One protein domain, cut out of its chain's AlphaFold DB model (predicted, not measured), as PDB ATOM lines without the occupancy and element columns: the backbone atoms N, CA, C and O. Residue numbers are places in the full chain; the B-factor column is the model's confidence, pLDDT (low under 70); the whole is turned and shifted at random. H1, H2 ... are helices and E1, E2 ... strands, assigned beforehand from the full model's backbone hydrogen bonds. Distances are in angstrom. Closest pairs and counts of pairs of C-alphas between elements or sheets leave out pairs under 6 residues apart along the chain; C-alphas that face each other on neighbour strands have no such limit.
ATOM      1  N   ILE A 241       5.284 -36.353 -33.314       96.50
ATOM      2  CA  ILE A 241       4.565 -35.123 -33.016       96.50
ATOM      3  C   ILE A 241       3.135 -35.503 -32.661       96.50
ATOM      4  O   ILE A 241       2.374 -35.971 -33.511       96.50
ATOM      5  N   ARG A 242       2.769 -35.320 -31.393       96.56
ATOM      6  CA  ARG A 242       1.431 -35.618 -30.883       96.56
ATOM      7  C   ARG A 242       0.608 -34.352 -30.737       96.56
ATOM      8  O   ARG A 242       1.008 -33.418 -30.044       96.56
ATOM      9  N   VAL A 243      -0.585 -34.375 -31.314       95.94
ATOM     10  CA  VAL A 243      -1.644 -33.403 -31.047       95.94
ATOM     11  C   VAL A 243      -2.425 -33.914 -29.839       95.94
ATOM     12  O   VAL A 243      -3.289 -34.782 -29.965       95.94
ATOM     13  N   ARG A 244      -2.095 -33.416 -28.641       94.56
ATOM     14  CA  ARG A 244      -2.705 -33.909 -27.397       94.56
ATOM     15  C   ARG A 244      -4.108 -33.360 -27.222       94.56
ATOM     16  O   ARG A 244      -5.069 -34.124 -27.124       94.56
ATOM     17  N   SER A 245      -4.227 -32.036 -27.196       93.50
ATOM     18  CA  SER A 245      -5.496 -31.377 -26.923       93.50
ATOM     19  C   SER A 245      -5.628 -30.020 -27.609       93.50
ATOM     20  O   SER A 245      -4.640 -29.357 -27.924       93.50
ATOM     21  N   VAL A 246      -6.878 -29.616 -27.832       93.50
ATOM     22  CA  VAL A 246      -7.264 -28.276 -28.279       93.50
ATOM     23  C   VAL A 246      -8.293 -27.715 -27.314       93.50
ATOM     24  O   VAL A 246      -9.263 -28.386 -26.964       93.50
ATOM     25  N   LEU A 247      -8.098 -26.459 -26.934       91.75
ATOM     26  CA  LEU A 247      -9.046 -25.623 -26.221       91.75
ATOM     27  C   LEU A 247      -9.398 -24.421 -27.104       91.75
ATOM     28  O   LEU A 247      -8.616 -23.475 -27.222       91.75
ATOM     29  N   ALA A 248     -10.579 -24.454 -27.714       90.88
ATOM     30  CA  ALA A 248     -11.121 -23.340 -28.477       90.88
ATOM     31  C   ALA A 248     -11.815 -22.332 -27.554       90.88
ATOM     32  O   ALA A 248     -12.428 -22.689 -26.542       90.88
ATOM     33  N   MET A 249     -11.754 -21.059 -27.931       87.12
ATOM     34  CA  MET A 249     -12.575 -20.032 -27.303       87.12
ATOM     35  C   MET A 249     -14.058 -20.312 -27.591       87.12
ATOM     36  O   MET A 249     -14.397 -20.753 -28.688       87.12
ATOM     37  N   PRO A 250     -14.971 -20.039 -26.643       84.19
ATOM     38  CA  PRO A 250     -16.408 -20.291 -26.808       84.19
ATOM     39  C   PRO A 250     -17.063 -19.484 -27.938       84.19
ATOM     40  O   PRO A 250     -18.155 -19.829 -28.390       84.19
ATOM     41  N   THR A 251     -16.419 -18.400 -28.367       85.25
ATOM     42  CA  THR A 251     -16.907 -17.479 -29.390       85.25
ATOM     43  C   THR A 251     -15.899 -17.329 -30.515       85.25
ATOM     44  O   THR A 251     -14.686 -17.363 -30.299       85.25
ATOM     45  N   ARG A 252     -16.437 -17.111 -31.709       86.44
ATOM     46  CA  ARG A 252     -15.721 -16.708 -32.912       86.44
ATOM     47  C   ARG A 252     -15.152 -15.289 -32.765       86.44
ATOM     48  O   ARG A 252     -15.588 -14.548 -31.873       86.44
ATOM     49  N   PRO A 253     -14.247 -14.863 -33.664       81.50
ATOM     50  CA  PRO A 253     -13.721 -13.498 -33.667       81.50
ATOM     51  C   PRO A 253     -14.802 -12.416 -33.831       81.50
ATOM     52  O   PRO A 253     -14.629 -11.300 -33.352       81.50
ATOM     53  N   ASP A 254     -15.938 -12.749 -34.455       83.94
ATOM     54  CA  ASP A 254     -17.099 -11.858 -34.613       83.94
ATOM     55  C   ASP A 254     -17.950 -11.706 -33.332       83.94
ATOM     56  O   ASP A 254     -18.945 -10.981 -33.331       83.94
ATOM     57  N   GLY A 255     -17.585 -12.389 -32.241       82.38
ATOM     58  CA  GLY A 255     -18.279 -12.357 -30.951       82.38
ATOM     59  C   GLY A 255     -19.467 -13.316 -30.830       82.38
ATOM     60  O   GLY A 255     -20.001 -13.482 -29.731       82.38
ATOM     61  N   ASN A 256     -19.864 -13.989 -31.912       86.38
ATOM     62  CA  ASN A 256     -20.928 -14.991 -31.886       86.38
ATOM     63  C   ASN A 256     -20.388 -16.360 -31.433       86.38
ATOM     64  O   ASN A 256     -19.201 -16.645 -31.603       86.38
ATOM     65  N   PRO A 257     -21.222 -17.241 -30.849       87.31
ATOM     66  CA  PRO A 257     -20.802 -18.611 -30.560       87.31
ATOM     67  C   PRO A 257     -20.490 -19.372 -31.856       87.31
ATOM     68  O   PRO A 257     -21.051 -19.071 -32.909       87.31
ATOM     69  N   TRP A 258     -19.618 -20.382 -31.774       86.75
ATOM     70  CA  TRP A 258     -19.322 -21.262 -32.916       86.75
ATOM     71  C   TRP A 258     -20.567 -21.973 -33.440       86.75
ATOM     72  O   TRP A 258     -20.793 -22.021 -34.642       86.75
ATOM     73  N   VAL A 259     -21.381 -22.475 -32.513       88.38
ATOM     74  CA  VAL A 259     -22.662 -23.129 -32.779       88.38
ATOM     75  C   VAL A 259     -23.692 -22.710 -31.731       88.38
ATOM     76  O   VAL A 259     -23.350 -22.322 -30.607       88.38
ATOM     77  N   GLY A 260     -24.968 -22.795 -32.100       86.75
ATOM     78  CA  GLY A 260     -26.083 -22.506 -31.202       86.75
ATOM     79  C   GLY A 260     -26.312 -21.014 -30.937       86.75
ATOM     80  O   GLY A 260     -25.815 -20.137 -31.641       86.75
ATOM     81  N   ARG A 261     -27.135 -20.716 -29.921       86.69
ATOM     82  CA  ARG A 261     -27.482 -19.339 -29.521       86.69
ATOM     83  C   ARG A 261     -26.553 -18.840 -28.408       86.69
ATOM     84  O   ARG A 261     -26.063 -19.661 -27.632       86.69
ATOM     85  N   PRO A 262     -26.317 -17.524 -28.279       82.12
ATOM     86  CA  PRO A 262     -25.522 -16.978 -27.180       82.12
ATOM     87  C   PRO A 262     -26.075 -17.405 -25.810       82.12
ATOM     88  O   PRO A 262     -27.266 -17.249 -25.547       82.12
ATOM     89  N   HIS A 263     -25.210 -17.918 -24.932       80.31
ATOM     90  CA  HIS A 263     -25.569 -18.355 -23.578       80.31
ATOM     91  C   HIS A 263     -24.766 -17.566 -22.519       80.31
ATOM     92  O   HIS A 263     -23.560 -17.374 -22.710       80.31
ATOM     93  N   PRO A 264     -25.357 -17.138 -21.380       80.25
ATOM     94  CA  PRO A 264     -24.673 -16.315 -20.368       80.25
ATOM     95  C   PRO A 264     -23.364 -16.916 -19.835       80.25
ATOM     96  O   PRO A 264     -22.412 -16.195 -19.538       80.25
ATOM     97  N   MET A 265     -23.291 -18.247 -19.764       78.88
ATOM     98  CA  MET A 265     -22.090 -18.979 -19.348       78.88
ATOM     99  C   MET A 265     -20.882 -18.720 -20.267       78.88
ATOM    100  O   MET A 265     -19.753 -18.651 -19.778       78.88
ATOM    101  N   LEU A 266     -21.105 -18.513 -21.571       77.12
ATOM    102  CA  LEU A 266     -20.034 -18.203 -22.524       77.12
ATOM    103  C   LEU A 266     -19.375 -16.866 -22.170       77.12
ATOM    104  O   LEU A 266     -18.155 -16.757 -22.211       77.12
ATOM    105  N   GLY A 267     -20.153 -15.882 -21.705       75.44
ATOM    106  CA  GLY A 267     -19.632 -14.592 -21.246       75.44
ATOM    107  C   GLY A 267     -18.661 -14.710 -20.065       75.44
ATOM    108  O   GLY A 267     -17.670 -13.979 -20.002       75.44
ATOM    109  N   ASN A 268     -18.894 -15.653 -19.146       78.81
ATOM    110  CA  ASN A 268     -17.980 -15.915 -18.029       78.81
ATOM    111  C   ASN A 268     -16.685 -16.594 -18.497       78.81
ATOM    112  O   ASN A 268     -15.604 -16.219 -18.042       78.81
ATOM    113  N   LEU A 269     -16.784 -17.534 -19.442       75.56
ATOM    114  CA  LEU A 269     -15.630 -18.176 -20.079       75.56
ATOM    115  C   LEU A 269     -14.778 -17.178 -20.871       75.56
ATOM    116  O   LEU A 269     -13.559 -17.206 -20.748       75.56
ATOM    117  N   ILE A 270     -15.396 -16.248 -21.609       76.88
ATOM    118  CA  ILE A 270     -14.685 -15.180 -22.332       76.88
ATOM    119  C   ILE A 270     -13.918 -14.290 -21.352       76.88
ATOM    120  O   ILE A 270     -12.750 -13.997 -21.580       76.88
ATOM    121  N   LYS A 271     -14.531 -13.903 -20.223       76.81
ATOM    122  CA  LYS A 271     -13.847 -13.123 -19.176       76.81
ATOM    123  C   LYS A 271     -12.670 -13.882 -18.559       76.81
ATOM    124  O   LYS A 271     -11.667 -13.256 -18.221       76.81
ATOM    125  N   LEU A 272     -12.775 -15.205 -18.402       75.19
ATOM    126  CA  LEU A 272     -11.661 -16.038 -17.934       75.19
ATOM    127  C   LEU A 272     -10.561 -16.167 -18.999       75.19
ATOM    128  O   LEU A 272      -9.384 -16.043 -18.673       75.19
ATOM    129  N   GLY A 273     -10.937 -16.357 -20.267       69.94
ATOM    130  CA  GLY A 273     -10.014 -16.443 -21.400       69.94
ATOM    131  C   GLY A 273      -9.278 -15.128 -21.669       69.94
ATOM    132  O   GLY A 273      -8.071 -15.134 -21.879       69.94
ATOM    133  N   ALA A 274      -9.945 -13.979 -21.535       68.25
ATOM    134  CA  ALA A 274      -9.313 -12.661 -21.636       68.25
ATOM    135  C   ALA A 274      -8.262 -12.419 -20.534       68.25
ATOM    136  O   ALA A 274      -7.280 -11.716 -20.750       68.25
ATOM    137  N   LYS A 275      -8.417 -13.038 -19.355       67.88
ATOM    138  CA  LYS A 275      -7.370 -13.021 -18.318       67.88
ATOM    139  C   LYS A 275      -6.166 -13.896 -18.686       67.88
ATOM    140  O   LYS A 275      -5.076 -13.635 -18.189       67.88
ATOM    141  N   MET A 276      -6.334 -14.902 -19.550       63.69
ATOM    142  CA  MET A 276      -5.219 -15.711 -20.053       63.69
ATOM    143  C   MET A 276      -4.399 -15.006 -21.129       63.69
ATOM    144  O   MET A 276      -3.187 -15.206 -21.186       63.69
ATOM    145  N   THR A 277      -5.030 -14.194 -21.980       57.78
ATOM    146  CA  THR A 277      -4.329 -13.478 -23.058       57.78
ATOM    147  C   THR A 277      -3.435 -12.346 -22.540       57.78
ATOM    148  O   THR A 277      -2.566 -11.887 -23.270       57.78
ATOM    149  N   MET A 278      -3.587 -11.936 -21.272       52.75
ATOM    150  CA  MET A 278      -2.885 -10.792 -20.674       52.75
ATOM    151  C   MET A 278      -1.717 -11.143 -19.717       52.75
ATOM    152  O   MET A 278      -1.204 -10.241 -19.059       52.75
ATOM    153  N   GLY A 279      -1.249 -12.401 -19.614       54.84
ATOM    154  CA  GLY A 279      -0.069 -12.728 -18.781       54.84
ATOM    155  C   GLY A 279       0.418 -14.192 -18.809       54.84
ATOM    156  O   GLY A 279      -0.232 -15.041 -19.423       54.84
ATOM    157  N   PRO A 280       1.557 -14.517 -18.149       52.91
ATOM    158  CA  PRO A 280       2.028 -15.891 -17.968       52.91
ATOM    159  C   PRO A 280       1.058 -16.643 -17.051       52.91
ATOM    160  O   PRO A 280       0.913 -16.355 -15.863       52.91
ATOM    161  N   VAL A 281       0.327 -17.582 -17.637       54.81
ATOM    162  CA  VAL A 281      -0.779 -18.275 -16.977       54.81
ATOM    163  C   VAL A 281      -0.239 -19.462 -16.186       54.81
ATOM    164  O   VAL A 281       0.354 -20.371 -16.759       54.81
ATOM    165  N   GLY A 282      -0.473 -19.489 -14.873       55.31
ATOM    166  CA  GLY A 282      -0.192 -20.671 -14.057       55.31
ATOM    167  C   GLY A 282      -1.138 -21.829 -14.394       55.31
ATOM    168  O   GLY A 282      -2.323 -21.611 -14.646       55.31
ATOM    169  N   ALA A 283      -0.643 -23.071 -14.324       62.41
ATOM    170  CA  ALA A 283      -1.385 -24.306 -14.630       62.41
ATOM    171  C   ALA A 283      -2.767 -24.429 -13.943       62.41
ATOM    172  O   ALA A 283      -3.657 -25.122 -14.439       62.41
ATOM    173  N   ALA A 284      -2.972 -23.737 -12.818       59.75
ATOM    174  CA  ALA A 284      -4.248 -23.669 -12.110       59.75
ATOM    175  C   ALA A 284      -5.367 -22.992 -12.927       59.75
ATOM    176  O   ALA A 284      -6.491 -23.487 -12.947       59.75
ATOM    177  N   VAL A 285      -5.065 -21.902 -13.641       63.31
ATOM    178  CA  VAL A 285      -6.055 -21.152 -14.437       63.31
ATOM    179  C   VAL A 285      -6.484 -21.961 -15.667       63.31
ATOM    180  O   VAL A 285      -7.656 -21.938 -16.039       63.31
ATOM    181  N   THR A 286      -5.574 -22.753 -16.244       70.12
ATOM    182  CA  THR A 286      -5.875 -23.673 -17.353       70.12
ATOM    183  C   THR A 286      -6.879 -24.750 -16.961       70.12
ATOM    184  O   THR A 286      -7.844 -24.970 -17.690       70.12
ATOM    185  N   ARG A 287      -6.737 -25.357 -15.775       77.94
ATOM    186  CA  ARG A 287      -7.702 -26.357 -15.283       77.94
ATOM    187  C   ARG A 287      -9.105 -25.783 -15.118       77.94
ATOM    188  O   ARG A 287     -10.057 -26.379 -15.604       77.94
ATOM    189  N   THR A 288      -9.234 -24.598 -14.517       79.94
ATOM    190  CA  THR A 288     -10.546 -23.959 -14.321       79.94
ATOM    191  C   THR A 288     -11.265 -23.681 -15.645       79.94
ATOM    192  O   THR A 288     -12.485 -23.849 -15.723       79.94
ATOM    193  N   ILE A 289     -10.535 -23.294 -16.702       78.75
ATOM    194  CA  ILE A 289     -11.138 -23.119 -18.033       78.75
ATOM    195  C   ILE A 289     -11.535 -24.455 -18.639       78.75
ATOM    196  O   ILE A 289     -12.639 -24.549 -19.160       78.75
ATOM    197  N   ILE A 290     -10.688 -25.482 -18.553       84.38
ATOM    198  CA  ILE A 290     -11.018 -26.817 -19.069       84.38
ATOM    199  C   ILE A 290     -12.298 -27.348 -18.409       84.38
ATOM    200  O   ILE A 290     -13.204 -27.809 -19.106       84.38
ATOM    201  N   ASP A 291     -12.415 -27.227 -17.086       85.12
ATOM    202  CA  ASP A 291     -13.606 -27.665 -16.350       85.12
ATOM    203  C   ASP A 291     -14.851 -26.872 -16.765       85.12
ATOM    204  O   ASP A 291     -15.917 -27.447 -16.992       85.12
ATOM    205  N   SER A 292     -14.706 -25.558 -16.954       84.56
ATOM    206  CA  SER A 292     -15.794 -24.693 -17.427       84.56
ATOM    207  C   SER A 292     -16.187 -24.996 -18.880       84.56
ATOM    208  O   SER A 292     -17.370 -25.016 -19.210       84.56
ATOM    209  N   ALA A 293     -15.221 -25.284 -19.754       86.00
ATOM    210  CA  ALA A 293     -15.440 -25.631 -21.157       86.00
ATOM    211  C   ALA A 293     -16.210 -26.953 -21.299       86.00
ATOM    212  O   ALA A 293     -17.064 -27.084 -22.176       86.00
ATOM    213  N   ARG A 294     -15.970 -27.916 -20.399       87.00
ATOM    214  CA  ARG A 294     -16.706 -29.193 -20.335       87.00
ATOM    215  C   ARG A 294     -18.162 -29.034 -19.894       87.00
ATOM    216  O   ARG A 294     -18.995 -29.866 -20.245       87.00
ATOM    217  N   GLN A 295     -18.467 -27.980 -19.142       87.12
ATOM    218  CA  GLN A 295     -19.817 -27.683 -18.659       87.12
ATOM    219  C   GLN A 295     -20.676 -26.924 -19.686       87.12
ATOM    220  O   GLN A 295     -21.873 -26.760 -19.461       87.12
ATOM    221  N   VAL A 296     -20.106 -26.471 -20.811       86.88
ATOM    222  CA  VAL A 296     -20.871 -25.769 -21.857       86.88
ATOM    223  C   VAL A 296     -21.959 -26.691 -22.424       86.88
ATOM    224  O   VAL A 296     -21.666 -27.868 -22.659       86.88
ATOM    225  N   PRO A 297     -23.197 -26.204 -22.646       85.31
ATOM    226  CA  PRO A 297     -24.278 -27.017 -23.200       85.31
ATOM    227  C   PRO A 297     -23.909 -27.653 -24.551       85.31
ATOM    228  O   PRO A 297     -23.221 -26.999 -25.341       85.31
ATOM    229  N   PRO A 298     -24.318 -28.904 -24.842       86.69
ATOM    230  CA  PRO A 298     -23.978 -29.599 -26.088       86.69
ATOM    231  C   PRO A 298     -24.299 -28.819 -27.369       86.69
ATOM    232  O   PRO A 298     -23.517 -28.844 -28.315       86.69
ATOM    233  N   GLU A 299     -25.399 -28.069 -27.379       85.69
ATOM    234  CA  GLU A 299     -25.836 -27.220 -28.491       85.69
ATOM    235  C   GLU A 299     -24.885 -26.049 -28.803       85.69
ATOM    236  O   GLU A 299     -24.961 -25.463 -29.881       85.69
ATOM    237  N   ASN A 300     -23.983 -25.716 -27.876       87.00
ATOM    238  CA  ASN A 300     -22.972 -24.666 -28.007       87.00
ATOM    239  C   ASN A 300     -21.548 -25.223 -28.179       87.00
ATOM    240  O   ASN A 300     -20.576 -24.466 -28.116       87.00
ATOM    241  N   ARG A 301     -21.398 -26.538 -28.369       90.94
ATOM    242  CA  ARG A 301     -20.092 -27.183 -28.533       90.94
ATOM    243  C   ARG A 301     -19.750 -27.352 -30.013       90.94
ATOM    244  O   ARG A 301     -20.432 -28.119 -30.696       90.94
ATOM    245  N   PRO A 302     -18.687 -26.702 -30.515       93.25
ATOM    246  CA  PRO A 302     -18.248 -26.921 -31.882       93.25
ATOM    247  C   PRO A 302     -17.738 -28.350 -32.062       93.25
ATOM    248  O   PRO A 302     -17.199 -28.969 -31.145       93.25
ATOM    249  N   THR A 303     -17.872 -28.864 -33.274       95.19
ATOM    250  CA  THR A 303     -17.178 -30.075 -33.711       95.19
ATOM    251  C   THR A 303     -15.806 -29.678 -34.232       95.19
ATOM    252  O   THR A 303     -15.725 -29.071 -35.297       95.19
ATOM    253  N   LEU A 304     -14.748 -29.984 -33.485       95.56
ATOM    254  CA  LEU A 304     -13.375 -29.579 -33.775       95.56
ATOM    255  C   LEU A 304     -12.553 -30.731 -34.354       95.56
ATOM    256  O   LEU A 304     -12.643 -31.879 -33.905       95.56
ATOM    257  N   SER A 305     -11.670 -30.397 -35.286       96.25
ATOM    258  CA  SER A 305     -10.596 -31.266 -35.779       96.25
ATOM    259  C   SER A 305      -9.348 -30.435 -36.059       96.25
ATOM    260  O   SER A 305      -9.458 -29.233 -36.299       96.25
ATOM    261  N   VAL A 306      -8.179 -31.070 -36.052       95.88
ATOM    262  CA  VAL A 306      -6.904 -30.423 -36.379       95.88
ATOM    263  C   VAL A 306      -6.395 -30.990 -37.692       95.88
ATOM    264  O   VAL A 306      -6.260 -32.204 -37.834       95.88
ATOM    265  N   ILE A 307      -6.131 -30.103 -38.642       95.50
ATOM    266  CA  ILE A 307      -5.458 -30.396 -39.899       95.50
ATOM    267  C   ILE A 307      -3.983 -30.057 -39.717       95.50
ATOM    268  O   ILE A 307      -3.627 -28.905 -39.481       95.50
ATOM    269  N   VAL A 308      -3.127 -31.062 -39.819       95.81
ATOM    270  CA  VAL A 308      -1.681 -30.924 -39.725       95.81
ATOM    271  C   VAL A 308      -1.095 -30.940 -41.123       95.81
ATOM    272  O   VAL A 308      -1.169 -31.958 -41.805       95.81
ATOM    273  N   SER A 309      -0.520 -29.818 -41.543       93.69
ATOM    274  CA  SER A 309       0.195 -29.673 -42.809       93.69
ATOM    275  C   SER A 309       1.687 -29.846 -42.568       93.69
ATOM    276  O   SER A 309       2.304 -29.082 -41.821       93.69
ATOM    277  N   ARG A 310       2.262 -30.875 -43.182       92.25
ATOM    278  CA  ARG A 310       3.680 -31.209 -43.086       92.25
ATOM    279  C   ARG A 310       4.502 -30.394 -44.094       92.25
ATOM    280  O   ARG A 310       3.957 -29.942 -45.103       92.25
ATOM    281  N   PRO A 311       5.825 -30.257 -43.884       88.38
ATOM    282  CA  PRO A 311       6.690 -29.528 -44.813       88.38
ATOM    283  C   PRO A 311       6.717 -30.066 -46.249       88.38
ATOM    284  O   PRO A 311       7.085 -29.347 -47.171       88.38
ATOM    285  N   ASP A 312       6.382 -31.340 -46.445       81.25
ATOM    286  CA  ASP A 312       6.327 -31.993 -47.756       81.25
ATOM    287  C   ASP A 312       5.009 -31.727 -48.513       81.25
ATOM    288  O   ASP A 312       4.901 -32.076 -49.694       81.25
ATOM    289  N   GLY A 313       4.040 -31.069 -47.867       82.75
ATOM    290  CA  GLY A 313       2.709 -30.770 -48.393       82.75
ATOM    291  C   GLY A 313       1.639 -31.797 -48.021       82.75
ATOM    292  O   GLY A 313       0.471 -31.576 -48.334       82.75
ATOM    293  N   GLU A 314       1.998 -32.893 -47.347       86.06
ATOM    294  CA  GLU A 314       1.019 -33.854 -46.845       86.06
ATOM    295  C   GLU A 314       0.167 -33.225 -45.744       86.06
ATOM    296  O   GLU A 314       0.672 -32.541 -44.847       86.06
ATOM    297  N   GLN A 315      -1.136 -33.486 -45.797       91.75
ATOM    298  CA  GLN A 315      -2.075 -33.026 -44.790       91.75
ATOM    299  C   GLN A 315      -2.740 -34.213 -44.101       91.75
ATOM    300  O   GLN A 315      -3.301 -35.095 -44.747       91.75
ATOM    301  N   LEU A 316      -2.703 -34.214 -42.773       93.62
ATOM    302  CA  LEU A 316      -3.340 -35.221 -41.930       93.62
ATOM    303  C   LEU A 316      -4.418 -34.554 -41.081       93.62
ATOM    304  O   LEU A 316      -4.235 -33.441 -40.599       93.62
ATOM    305  N   LYS A 317      -5.541 -35.229 -40.859       94.94
ATOM    306  CA  LYS A 317      -6.659 -34.722 -40.063       94.94
ATOM    307  C   LYS A 317      -6.905 -35.605 -38.847       94.94
ATOM    308  O   LYS A 317      -7.015 -36.821 -38.979       94.94
ATOM    309  N   THR A 318      -7.062 -35.004 -37.671       96.69
ATOM    310  CA  THR A 318      -7.530 -35.732 -36.481       96.69
ATOM    311  C   THR A 318      -9.034 -36.054 -36.563       96.69
ATOM    312  O   THR A 318      -9.786 -35.344 -37.244       96.69
ATOM    313  N   PRO A 319      -9.525 -37.094 -35.862       94.69
ATOM    314  CA  PRO A 319     -10.950 -37.388 -35.778       94.69
ATOM    315  C   PRO A 319     -11.742 -36.175 -35.294       94.69
ATOM    316  O   PRO A 319     -11.379 -35.552 -34.301       94.69
ATOM    317  N   SER A 320     -12.847 -35.853 -35.959       94.25
ATOM    318  CA  SER A 320     -13.735 -34.774 -35.521       94.25
ATOM    319  C   SER A 320     -14.371 -35.123 -34.172       94.25
ATOM    320  O   SER A 320     -14.978 -36.186 -34.032       94.25
ATOM    321  N   ARG A 321     -14.278 -34.235 -33.178       95.25
ATOM    322  CA  ARG A 321     -14.893 -34.433 -31.853       95.25
ATOM    323  C   ARG A 321     -15.662 -33.191 -31.423       95.25
ATOM    324  O   ARG A 321     -15.244 -32.070 -31.686       95.25
ATOM    325  N   ASN A 322     -16.788 -33.397 -30.754       94.31
ATOM    326  CA  ASN A 322     -17.647 -32.318 -30.281       94.31
ATOM    327  C   ASN A 322     -17.186 -31.813 -28.899       94.31
ATOM    328  O   ASN A 322     -17.107 -32.590 -27.947       94.31
ATOM    329  N   GLY A 323     -16.881 -30.520 -28.787       93.44
ATOM    330  CA  GLY A 323     -16.459 -29.886 -27.538       93.44
ATOM    331  C   GLY A 323     -15.641 -28.615 -27.755       93.44
ATOM    332  O   GLY A 323     -15.025 -28.429 -28.795       93.44
ATOM    333  N   LEU A 324     -15.595 -27.747 -26.739       91.00
ATOM    334  CA  LEU A 324     -14.643 -26.625 -26.693       91.00
ATOM    335  C   LEU A 324     -13.252 -27.061 -26.229       91.00
ATOM    336  O   LEU A 324     -12.263 -26.450 -26.610       91.00
ATOM    337  N   TYR A 325     -13.183 -28.112 -25.409       93.56
ATOM    338  CA  TYR A 325     -11.949 -28.795 -25.045       93.56
ATOM    339  C   TYR A 325     -12.003 -30.221 -25.577       93.56
ATOM    340  O   TYR A 325     -12.873 -31.000 -25.175       93.56
ATOM    341  N   VAL A 326     -11.074 -30.558 -26.460       94.88
ATOM    342  CA  VAL A 326     -11.005 -31.860 -27.117       94.88
ATOM    343  C   VAL A 326      -9.625 -32.458 -26.904       94.88
ATOM    344  O   VAL A 326      -8.618 -31.797 -27.128       94.88
ATOM    345  N   VAL A 327      -9.591 -33.726 -26.499       94.69
ATOM    346  CA  VAL A 327      -8.376 -34.547 -26.470       94.69
ATOM    347  C   VAL A 327      -8.399 -35.454 -27.693       94.69
ATOM    348  O   VAL A 327      -9.434 -36.076 -27.955       94.69
ATOM    349  N   TYR A 328      -7.291 -35.517 -28.424       94.31
ATOM    350  CA  TYR A 328      -7.138 -36.374 -29.602       94.31
ATOM    351  C   TYR A 328      -6.171 -37.524 -29.331       94.31
ATOM    352  O   TYR A 328      -6.520 -38.667 -29.605       94.31
ATOM    353  N   ASP A 329      -4.993 -37.208 -28.779       92.44
ATOM    354  CA  ASP A 329      -3.837 -38.115 -28.674       92.44
ATOM    355  C   ASP A 329      -3.407 -38.720 -30.028       92.44
ATOM    356  O   ASP A 329      -2.768 -39.768 -30.093       92.44
ATOM    357  N   SER A 330      -3.713 -38.006 -31.113       95.88
ATOM    358  CA  SER A 330      -3.288 -38.320 -32.473       95.88
ATOM    359  C   SER A 330      -1.814 -37.983 -32.667       95.88
ATOM    360  O   SER A 330      -1.337 -36.965 -32.156       95.88
ATOM    361  N   SER A 331      -1.088 -38.788 -33.438       95.75
ATOM    362  CA  SER A 331       0.347 -38.584 -33.649       95.75
ATOM    363  C   SER A 331       0.770 -38.814 -35.087       95.75
ATOM    364  O   SER A 331       0.220 -39.685 -35.753       95.75
ATOM    365  N   LEU A 332       1.807 -38.103 -35.517       95.06
ATOM    366  CA  LEU A 332       2.531 -38.367 -36.760       95.06
ATOM    367  C   LEU A 332       4.035 -38.413 -36.490       95.06
ATOM    368  O   LEU A 332       4.528 -37.733 -35.593       95.06
ATOM    369  N   VAL A 333       4.767 -39.189 -37.274       93.69
ATOM    370  CA  VAL A 333       6.213 -39.353 -37.168       93.69
ATOM    371  C   VAL A 333       6.880 -38.535 -38.255       93.69
ATOM    372  O   VAL A 333       6.574 -38.685 -39.439       93.69
ATOM    373  N   ILE A 334       7.811 -37.676 -37.853       92.44
ATOM    374  CA  ILE A 334       8.623 -36.872 -38.756       92.44
ATOM    375  C   ILE A 334      10.107 -37.024 -38.438       92.44
ATOM    376  O   ILE A 334      10.532 -36.898 -37.292       92.44
ATOM    377  N   SER A 335      10.915 -37.284 -39.459       91.75
ATOM    378  CA  SER A 335      12.370 -37.288 -39.328       91.75
ATOM    379  C   SER A 335      12.915 -35.871 -39.403       91.75
ATOM    380  O   SER A 335      12.728 -35.166 -40.401       91.75
ATOM    381  N   SER A 336      13.575 -35.445 -38.332       93.88
ATOM    382  CA  SER A 336      14.003 -34.060 -38.149       93.88
ATOM    383  C   SER A 336      15.142 -33.965 -37.120       93.88
ATOM    384  O   SER A 336      15.624 -34.983 -36.617       93.88
ATOM    385  N   ASN A 337      15.616 -32.752 -36.843       94.75
ATOM    386  CA  ASN A 337      16.614 -32.434 -35.826       94.75
ATOM    387  C   ASN A 337      16.327 -31.044 -35.213       94.75
ATOM    388  O   ASN A 337      15.438 -30.325 -35.663       94.75
ATOM    389  N   HIS A 338      17.076 -30.637 -34.187       95.50
ATOM    390  CA  HIS A 338      16.799 -29.389 -33.449       95.50
ATOM    391  C   HIS A 338      17.115 -28.109 -34.239       95.50
ATOM    392  O   HIS A 338      16.869 -27.008 -33.754       95.50
ATOM    393  N   PHE A 339      17.682 -28.241 -35.436       94.81
ATOM    394  CA  PHE A 339      18.063 -27.137 -36.314       94.81
ATOM    395  C   PHE A 339      17.203 -27.095 -37.583       94.81
ATOM    396  O   PHE A 339      17.519 -26.372 -38.525       94.81
ATOM    397  N   ASP A 340      16.134 -27.889 -37.627       92.94
ATOM    398  CA  ASP A 340      15.249 -27.981 -38.774       92.94
ATOM    399  C   ASP A 340      14.340 -26.749 -38.864       92.94
ATOM    400  O   ASP A 340      13.457 -26.533 -38.034       92.94
ATOM    401  N   GLU A 341      14.565 -25.933 -39.887       93.25
ATOM    402  CA  GLU A 341      13.797 -24.709 -40.137       93.25
ATOM    403  C   GLU A 341      12.496 -24.971 -40.903       93.25
ATOM    404  O   GLU A 341      11.678 -24.060 -41.061       93.25
ATOM    405  N   ARG A 342      12.281 -26.206 -41.380       93.19
ATOM    406  CA  ARG A 342      11.030 -26.578 -42.039       93.19
ATOM    407  C   ARG A 342       9.865 -26.390 -41.077       93.19
ATOM    408  O   ARG A 342       9.966 -26.660 -39.879       93.19
ATOM    409  N   ARG A 343       8.747 -25.936 -41.626       93.12
ATOM    410  CA  ARG A 343       7.587 -25.495 -40.860       93.12
ATOM    411  C   ARG A 343       6.470 -26.527 -40.898       93.12
ATOM    412  O   ARG A 343       6.208 -27.115 -41.947       93.12
ATOM    413  N   ILE A 344       5.847 -26.760 -39.749       94.44
ATOM    414  CA  ILE A 344       4.664 -27.608 -39.603       94.44
ATOM    415  C   ILE A 344       3.498 -26.741 -39.137       94.44
ATOM    416  O   ILE A 344       3.623 -25.983 -38.171       94.44
ATOM    417  N   THR A 345       2.363 -26.863 -39.823       94.19
ATOM    418  CA  THR A 345       1.193 -26.024 -39.557       94.19
ATOM    419  C   THR A 345       0.046 -26.848 -39.003       94.19
ATOM    420  O   THR A 345      -0.318 -27.879 -39.560       94.19
ATOM    421  N   PHE A 346      -0.558 -26.375 -37.922       94.81
ATOM    422  CA  PHE A 346      -1.712 -26.963 -37.260       94.81
ATOM    423  C   PHE A 346      -2.902 -26.022 -37.430       94.81
ATOM    424  O   PHE A 346      -2.986 -24.993 -36.763       94.81
ATOM    425  N   HIS A 347      -3.823 -26.373 -38.319       94.19
ATOM    426  CA  HIS A 347      -5.064 -25.641 -38.554       94.19
ATOM    427  C   HIS A 347      -6.201 -26.289 -37.769       94.19
ATOM    428  O   HIS A 347      -6.578 -27.434 -38.032       94.19
ATOM    429  N   VAL A 348      -6.759 -25.575 -36.800       94.38
ATOM    430  CA  VAL A 348      -7.945 -26.016 -36.067       94.38
ATOM    431  C   VAL A 348      -9.170 -25.583 -36.856       94.38
ATOM    432  O   VAL A 348      -9.351 -24.406 -37.146       94.38
ATOM    433  N   VAL A 349     -10.038 -26.534 -37.186       94.38
ATOM    434  CA  VAL A 349     -11.255 -26.256 -37.955       94.38
ATOM    435  C   VAL A 349     -12.486 -26.759 -37.226       94.38
ATOM    436  O   VAL A 349     -12.479 -27.836 -36.615       94.38
ATOM    437  N   HIS A 350     -13.559 -25.985 -37.337       93.06
ATOM    438  CA  HIS A 350     -14.892 -26.397 -36.953       93.06
ATOM    439  C   HIS A 350     -15.611 -26.983 -38.174       93.06
ATOM    440  O   HIS A 350     -15.735 -26.326 -39.207       93.06
ATOM    441  N   ALA A 351     -16.072 -28.229 -38.065       87.69
ATOM    442  CA  ALA A 351     -16.874 -28.879 -39.095       87.69
ATOM    443  C   ALA A 351     -18.371 -28.807 -38.751       87.69
ATOM    444  O   ALA A 351     -18.788 -29.341 -37.721       87.69
ATOM    445  N   ASP A 352     -19.167 -28.218 -39.640       80.44
ATOM    446  CA  ASP A 352     -20.631 -28.224 -39.586       80.44
ATOM    447  C   ASP A 352     -21.196 -28.718 -40.926       80.44
ATOM    448  O   ASP A 352     -21.341 -27.971 -41.898       80.44
ATOM    449  N   GLY A 353     -21.437 -30.028 -41.016       76.00
ATOM    450  CA  GLY A 353     -21.842 -30.672 -42.265       76.00
ATOM    451  C   GLY A 353     -20.826 -30.439 -43.389       76.00
ATOM    452  O   GLY A 353     -19.667 -30.841 -43.282       76.00
ATOM    453  N   ALA A 354     -21.264 -29.792 -44.473       70.69
ATOM    454  CA  ALA A 354     -20.411 -29.436 -45.613       70.69
ATOM    455  C   ALA A 354     -19.565 -28.170 -45.377       70.69
ATOM    456  O   ALA A 354     -18.613 -27.919 -46.118       70.69
ATOM    457  N   ARG A 355     -19.894 -27.363 -44.363       77.94
ATOM    458  CA  ARG A 355     -19.198 -26.111 -44.070       77.94
ATOM    459  C   ARG A 355     -18.024 -26.371 -43.127       77.94
ATOM    460  O   ARG A 355     -18.148 -27.081 -42.128       77.94
ATOM    461  N   ARG A 356     -16.871 -25.784 -43.449       83.56
ATOM    462  CA  ARG A 356     -15.700 -25.737 -42.569       83.56
ATOM    463  C   ARG A 356     -15.424 -24.284 -42.231       83.56
ATOM    464  O   ARG A 356     -15.147 -23.501 -43.135       83.56
ATOM    465  N   ASP A 357     -15.511 -23.949 -40.953       87.50
ATOM    466  CA  ASP A 357     -15.121 -22.635 -40.453       87.50
ATOM    467  C   ASP A 357     -13.736 -22.746 -39.799       87.50
ATOM    468  O   ASP A 357     -13.463 -23.681 -39.036       87.50
ATOM    469  N   ASP A 358     -12.849 -21.806 -40.120       89.56
ATOM    470  CA  ASP A 358     -11.508 -21.740 -39.542       89.56
ATOM    471  C   ASP A 358     -11.584 -21.235 -38.095       89.56
ATOM    472  O   ASP A 358     -12.182 -20.191 -37.820       89.56
ATOM    473  N   VAL A 359     -11.012 -22.003 -37.166       90.31
ATOM    474  CA  VAL A 359     -10.920 -21.643 -35.742       90.31
ATOM    475  C   VAL A 359      -9.597 -20.954 -35.447       90.31
ATOM    476  O   VAL A 359      -9.514 -20.185 -34.493       90.31
ATOM    477  N   GLY A 360      -8.569 -21.208 -36.245       89.25
ATOM    478  CA  GLY A 360      -7.249 -20.633 -36.073       89.25
ATOM    479  C   GLY A 360      -6.171 -21.589 -36.554       89.25
ATOM    480  O   GLY A 360      -6.368 -22.803 -36.660       89.25
ATOM    481  N   ALA A 361      -4.997 -21.035 -36.805       90.38
ATOM    482  CA  ALA A 361      -3.870 -21.779 -37.330       90.38
ATOM    483  C   ALA A 361      -2.617 -21.450 -36.543       90.38
ATOM    484  O   ALA A 361      -2.415 -20.313 -36.118       90.38
ATOM    485  N   VAL A 362      -1.749 -22.441 -36.387       88.38
ATOM    486  CA  VAL A 362      -0.429 -22.194 -35.836       88.38
ATOM    487  C   VAL A 362       0.640 -22.852 -36.663       88.38
ATOM    488  O   VAL A 362       0.540 -24.020 -37.013       88.38
ATOM    489  N   ASP A 363       1.678 -22.084 -36.931       90.94
ATOM    490  CA  ASP A 363       2.802 -22.473 -37.746       90.94
ATOM    491  C   ASP A 363       4.079 -22.439 -36.890       90.94
ATOM    492  O   ASP A 363       4.396 -21.398 -36.308       90.94
ATOM    493  N   VAL A 364       4.817 -23.552 -36.815       91.38
ATOM    494  CA  VAL A 364       6.010 -23.705 -35.959       91.38
ATOM    495  C   VAL A 364       7.173 -24.309 -36.749       91.38
ATOM    496  O   VAL A 364       6.976 -25.312 -37.441       91.38
ATOM    497  N   PRO A 365       8.405 -23.777 -36.628       94.06
ATOM    498  CA  PRO A 365       9.600 -24.488 -37.072       94.06
ATOM    499  C   PRO A 365       9.749 -25.815 -36.322       94.06
ATOM    500  O   PRO A 365       9.650 -25.856 -35.094       94.06
ATOM    501  N   LEU A 366      10.049 -26.900 -37.034       93.94
ATOM    502  CA  LEU A 366      10.234 -28.210 -36.410       93.94
ATOM    503  C   LEU A 366      11.320 -28.173 -35.333       93.94
ATOM    504  O   LEU A 366      11.076 -28.632 -34.223       93.94
ATOM    505  N   GLY A 367      12.472 -27.559 -35.605       93.94
ATOM    506  CA  GLY A 367      13.573 -27.468 -34.646       93.94
ATOM    507  C   GLY A 367      13.176 -26.817 -33.316       93.94
ATOM    508  O   GLY A 367      13.597 -27.287 -32.261       93.94
ATOM    509  N   GLU A 368      12.305 -25.804 -33.350       93.06
ATOM    510  CA  GLU A 368      11.767 -25.152 -32.148       93.06
ATOM    511  C   GLU A 368      10.826 -26.083 -31.377       93.06
ATOM    512  O   GLU A 368      10.963 -26.243 -30.160       93.06
ATOM    513  N   LEU A 369       9.903 -26.741 -32.087       93.31
ATOM    514  CA  LEU A 369       8.978 -27.703 -31.494       93.31
ATOM    515  C   LEU A 369       9.734 -28.853 -30.808       93.31
ATOM    516  O   LEU A 369       9.370 -29.263 -29.704       93.31
ATOM    517  N   LEU A 370      10.806 -29.339 -31.439       94.25
ATOM    518  CA  LEU A 370      11.658 -30.398 -30.903       94.25
ATOM    519  C   LEU A 370      12.478 -29.930 -29.695       94.25
ATOM    520  O   LEU A 370      12.521 -30.633 -28.686       94.25
ATOM    521  N   ALA A 371      13.096 -28.747 -29.768       91.38
ATOM    522  CA  ALA A 371      13.928 -28.215 -28.689       91.38
ATOM    523  C   ALA A 371      13.139 -27.955 -27.397       91.38
ATOM    524  O   ALA A 371      13.674 -28.135 -26.304       91.38
ATOM    525  N   ASN A 372      11.868 -27.573 -27.526       88.56
ATOM    526  CA  ASN A 372      10.980 -27.317 -26.393       88.56
ATOM    527  C   ASN A 372      10.222 -28.573 -25.920       88.56
ATOM    528  O   ASN A 372       9.531 -28.526 -24.901       88.56
ATOM    529  N   GLY A 373      10.321 -29.691 -26.654       82.56
ATOM    530  CA  GLY A 373       9.557 -30.920 -26.403       82.56
ATOM    531  C   GLY A 373       8.051 -30.782 -26.661       82.56
ATOM    532  O   GLY A 373       7.278 -31.668 -26.302       82.56
ATOM    533  N   GLY A 374       7.612 -29.678 -27.263       76.31
ATOM    534  CA  GLY A 374       6.210 -29.333 -27.435       76.31
ATOM    535  C   GLY A 374       5.992 -27.830 -27.586       76.31
ATOM    536  O   GLY A 374       6.906 -27.023 -27.434       76.31
ATOM    537  N   ALA A 375       4.755 -27.453 -27.882       75.06
ATOM    538  CA  ALA A 375       4.338 -26.060 -27.941       75.06
ATOM    539  C   ALA A 375       2.920 -25.931 -27.380       75.06
ATOM    540  O   ALA A 375       2.070 -26.789 -27.617       75.06
ATOM    541  N   ALA A 376       2.686 -24.860 -26.622       66.06
ATOM    542  CA  ALA A 376       1.364 -24.449 -26.172       66.06
ATOM    543  C   ALA A 376       1.026 -23.141 -26.876       66.06
ATOM    544  O   ALA A 376       1.616 -22.101 -26.579       66.06
ATOM    545  N   MET A 377       0.120 -23.204 -27.843       68.25
ATOM    546  CA  MET A 377      -0.043 -22.107 -28.794       68.25
ATOM    547  C   MET A 377      -1.404 -21.448 -28.674       68.25
ATOM    548  O   MET A 377      -2.386 -22.089 -28.288       68.25
ATOM    549  N   ARG A 378      -1.425 -20.141 -28.945       67.50
ATOM    550  CA  ARG A 378      -2.581 -19.273 -28.738       67.50
ATOM    551  C   ARG A 378      -2.844 -18.454 -29.985       67.50
ATOM    552  O   ARG A 378      -1.924 -17.861 -30.536       67.50
ATOM    553  N   ASP A 379      -4.111 -18.388 -30.346       73.19
ATOM    554  CA  ASP A 379      -4.657 -17.499 -31.364       73.19
ATOM    555  C   ASP A 379      -5.905 -16.817 -30.770       73.19
ATOM    556  O   ASP A 379      -6.373 -17.196 -29.692       73.19
ATOM    557  N   HIS A 380      -6.481 -15.816 -31.431       72.69
ATOM    558  CA  HIS A 380      -7.672 -15.100 -30.952       72.69
ATOM    559  C   HIS A 380      -8.859 -16.028 -30.652       72.69
ATOM    560  O   HIS A 380      -9.687 -15.723 -29.789       72.69
ATOM    561  N   SER A 381      -8.902 -17.185 -31.308       83.44
ATOM    562  CA  SER A 381      -9.941 -18.196 -31.151       83.44
ATOM    563  C   SER A 381      -9.446 -19.542 -30.603       83.44
ATOM    564  O   SER A 381     -10.270 -20.395 -30.266       83.44
ATOM    565  N   ILE A 382      -8.134 -19.709 -30.398       86.31
ATOM    566  CA  ILE A 382      -7.522 -20.892 -29.774       86.31
ATOM    567  C   ILE A 382      -6.900 -20.471 -28.443       86.31
ATOM    568  O   ILE A 382      -5.872 -19.798 -28.404       86.31
ATOM    569  N   ALA A 383      -7.502 -20.892 -27.331       82.62
ATOM    570  CA  ALA A 383      -6.983 -20.593 -25.998       82.62
ATOM    571  C   ALA A 383      -5.750 -21.443 -25.647       82.62
ATOM    572  O   ALA A 383      -4.868 -20.975 -24.923       82.62
ATOM    573  N   ALA A 384      -5.700 -22.686 -26.138       86.25
ATOM    574  CA  ALA A 384      -4.528 -23.552 -26.054       86.25
ATOM    575  C   ALA A 384      -4.580 -24.656 -27.121       86.25
ATOM    576  O   ALA A 384      -5.600 -25.322 -27.278       86.25
ATOM    577  N   LEU A 385      -3.464 -24.891 -27.802       89.25
ATOM    578  CA  LEU A 385      -3.185 -26.114 -28.556       89.25
ATOM    579  C   LEU A 385      -1.961 -26.770 -27.919       89.25
ATOM    580  O   LEU A 385      -0.893 -26.162 -27.922       89.25
ATOM    581  N   GLU A 386      -2.129 -27.963 -27.347       91.06
ATOM    582  CA  GLU A 386      -1.055 -28.705 -26.681       91.06
ATOM    583  C   GLU A 386      -0.421 -29.711 -27.642       91.06
ATOM    584  O   GLU A 386      -1.040 -30.712 -28.028       91.06
ATOM    585  N   LEU A 387       0.838 -29.457 -27.989       93.38
ATOM    586  CA  LEU A 387       1.668 -30.342 -28.795       93.38
ATOM    587  C   LEU A 387       2.759 -30.984 -27.940       93.38
ATOM    588  O   LEU A 387       3.314 -30.333 -27.056       93.38
ATOM    589  N   LEU A 388       3.094 -32.234 -28.243       94.00
ATOM    590  CA  LEU A 388       4.247 -32.939 -27.683       94.00
ATOM    591  C   LEU A 388       5.135 -33.423 -28.828       94.00
ATOM    592  O   LEU A 388       4.617 -33.933 -29.820       94.00
ATOM    593  N   ALA A 389       6.447 -33.298 -28.674       95.25
ATOM    594  CA  ALA A 389       7.418 -33.868 -29.593       95.25
ATOM    595  C   ALA A 389       8.386 -34.777 -28.836       95.25
ATOM    596  O   ALA A 389       9.092 -34.323 -27.936       95.25
ATOM    597  N   GLU A 390       8.432 -36.054 -29.206       94.25
ATOM    598  CA  GLU A 390       9.293 -37.048 -28.559       94.25
ATOM    599  C   GLU A 390      10.061 -37.881 -29.594       94.25
ATOM    600  O   GLU A 390       9.499 -38.216 -30.639       94.25
ATOM    601  N   PRO A 391      11.344 -38.204 -29.356       93.88
ATOM    602  CA  PRO A 391      12.083 -39.096 -30.241       93.88
ATOM    603  C   PRO A 391      11.491 -40.510 -30.178       93.88
ATOM    604  O   PRO A 391      11.207 -41.022 -29.095       93.88
ATOM    605  N   VAL A 392      11.320 -41.144 -31.337       92.81
ATOM    606  CA  VAL A 392      10.735 -42.489 -31.476       92.81
ATOM    607  C   VAL A 392      11.632 -43.375 -32.332       92.81
ATOM    608  O   VAL A 392      11.352 -43.665 -33.495       92.81
ATOM    609  N   ASP A 393      12.751 -43.792 -31.744       85.56
ATOM    610  CA  ASP A 393      13.753 -44.603 -32.433       85.56
ATOM    611  C   ASP A 393      13.136 -45.883 -33.027       85.56
ATOM    612  O   ASP A 393      12.343 -46.580 -32.391       85.56
ATOM    613  N   GLY A 394      13.498 -46.185 -34.276       82.44
ATOM    614  CA  GLY A 394      12.991 -47.347 -35.013       82.44
ATOM    615  C   GLY A 394      11.645 -47.144 -35.718       82.44
ATOM    616  O   GLY A 394      11.233 -48.033 -36.459       82.44
ATOM    617  N   GLN A 395      10.974 -46.000 -35.544       86.00
ATOM    618  CA  GLN A 395       9.802 -45.654 -36.357       86.00
ATOM    619  C   GLN A 395      10.202 -44.976 -37.672       86.00
ATOM    620  O   GLN A 395      11.245 -44.330 -37.776       86.00
ATOM    621  N   VAL A 396       9.350 -45.129 -38.685       84.12
ATOM    622  CA  VAL A 396       9.577 -44.609 -40.040       84.12
ATOM    623  C   VAL A 396       8.897 -43.248 -40.205       84.12
ATOM    624  O   VAL A 396       7.808 -43.014 -39.678       84.12
ATOM    625  N   ASP A 397       9.539 -42.343 -40.950       86.06
ATOM    626  CA  ASP A 397       8.947 -41.063 -41.349       86.06
ATOM    627  C   ASP A 397       7.594 -41.264 -42.048       86.06
ATOM    628  O   ASP A 397       7.459 -42.091 -42.947       86.06
ATOM    629  N   GLY A 398       6.591 -40.486 -41.645       85.12
ATOM    630  CA  GLY A 398       5.235 -40.569 -42.180       85.12
ATOM    631  C   GLY A 398       4.330 -41.607 -41.535       85.12
ATOM    632  O   GLY A 398       3.159 -41.657 -41.897       85.12
ATOM    633  N   LEU A 399       4.803 -42.360 -40.539       88.38
ATOM    634  CA  LEU A 399       3.906 -43.133 -39.686       88.38
ATOM    635  C   LEU A 399       2.941 -42.204 -38.936       88.38
ATOM    636  O   LEU A 399       3.357 -41.174 -38.419       88.38
ATOM    637  N   PHE A 400       1.658 -42.541 -38.855       92.12
ATOM    638  CA  PHE A 400       0.686 -41.785 -38.065       92.12
ATOM    639  C   PHE A 400      -0.311 -42.713 -37.374       92.12
ATOM    640  O   PHE A 400      -0.524 -43.848 -37.795       92.12
ATOM    641  N   ALA A 401      -0.912 -42.223 -36.294       92.12
ATOM    642  CA  ALA A 401      -1.904 -42.932 -35.496       92.12
ATOM    643  C   ALA A 401      -3.067 -41.996 -35.163       92.12
ATOM    644  O   ALA A 401      -2.850 -40.821 -34.849       92.12
ATOM    645  N   GLU A 402      -4.294 -42.523 -35.229       92.88
ATOM    646  CA  GLU A 402      -5.530 -41.759 -35.008       92.88
ATOM    647  C   GLU A 402      -5.583 -40.480 -35.862       92.88
ATOM    648  O   GLU A 402      -5.973 -39.412 -35.390       92.88
TER     649      GLU A 402
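AT A GLANCE: This is residues 241 to 402 of the 551 residues of an uncharacterized protein of Cystobacter ferrugineus (UniProt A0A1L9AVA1). Two twisted four-stranded sheets lie face to face as a sandwich, their strands crossed at 37 degrees. The helical hairpin H1 and H2 packs at one end of the sheet E4 E1 E8 E7, and the short helix H3 caps the sandwich's other end. The printed part has 162 residues, with three named helices and eight named strands in the order E1 H1 H2 E2 E3 E4 E5 E6 H3 E7 E8. Both sheets, E4 E1 E8 E7 and E3 E2 E5 E6, are antiparallel, and the class is mixed, helices and strands. The whole is compact, with a radius of gyration of the C-alphas of 16.1 A and spans of 50 by 38 by 23 A.

HOW THE PARTS SIT: In the first sheet, E1, residues 241 to 248, is an inner strand between E4, residues 325 to 336, and E8, residues 382 to 391; E7, residues 374 to 377, is the edge strand beside E8. N 246 and O 326 are 2.9 A apart, N 242 and O 388 2.8 A, and N 385 and O 377 3.0 A, each within hydrogen-bond range. The second sheet runs E3, residues 315 to 317, E2, residues 303 to 309, E5, residues 343 to 352, and E6, residues 355 to 365. Within hydrogen-bond range are N 316 and O 308 at 2.9 A, N 307 and O 347 at 2.8 A, and N 346 and O 362 at 2.8 A. The facing parts of the sheets are 9.5 A apart centre to centre. Helices on both faces of the first sheet make three layers: H2, residues 283 to 294, is on one face and H3, residues 366 to 371, on the other. H2 has a height over the sheet of 9.7 A and only just lies over E4 and E1, with 3 C-alphas on each. H1, residues 264 to 277, only grazes that sheet. H1 and H2 touch, closest at the C-alphas of Leu 269 and Ile 289, 7.0 A, with a shallow tilt of 26 degrees, opposite ways. The closest C-alphas of H3 and E8 are those of Leu 370 and Ala 389, 5.6 A. Every O i to N i+4 pair is within hydrogen-bond range in H2 and H3, and 9 of 10 in H1.

IN THESE COORDINATES: E1 begins at C-alpha 241 (4.565, -35.123, -33.016) and bends by 52 degrees at residue 244. E6 is 29.7 A long, E4 29.5 A, E5 28.4 A and E8 26.8 A; H1 is 20.7 A and H2 17.1 A. E8 ends at C-alpha 391 (12.083, -39.096, -30.241).

THE WHOLE: The C-alphas farthest apart, those of Pro 264 and Gly 394, are 51.0 A apart. The printed part has no cut. The link E1 to H1, 15 residues, is long. Residues 273 to 285 and 376 to 378 have pLDDT under 70.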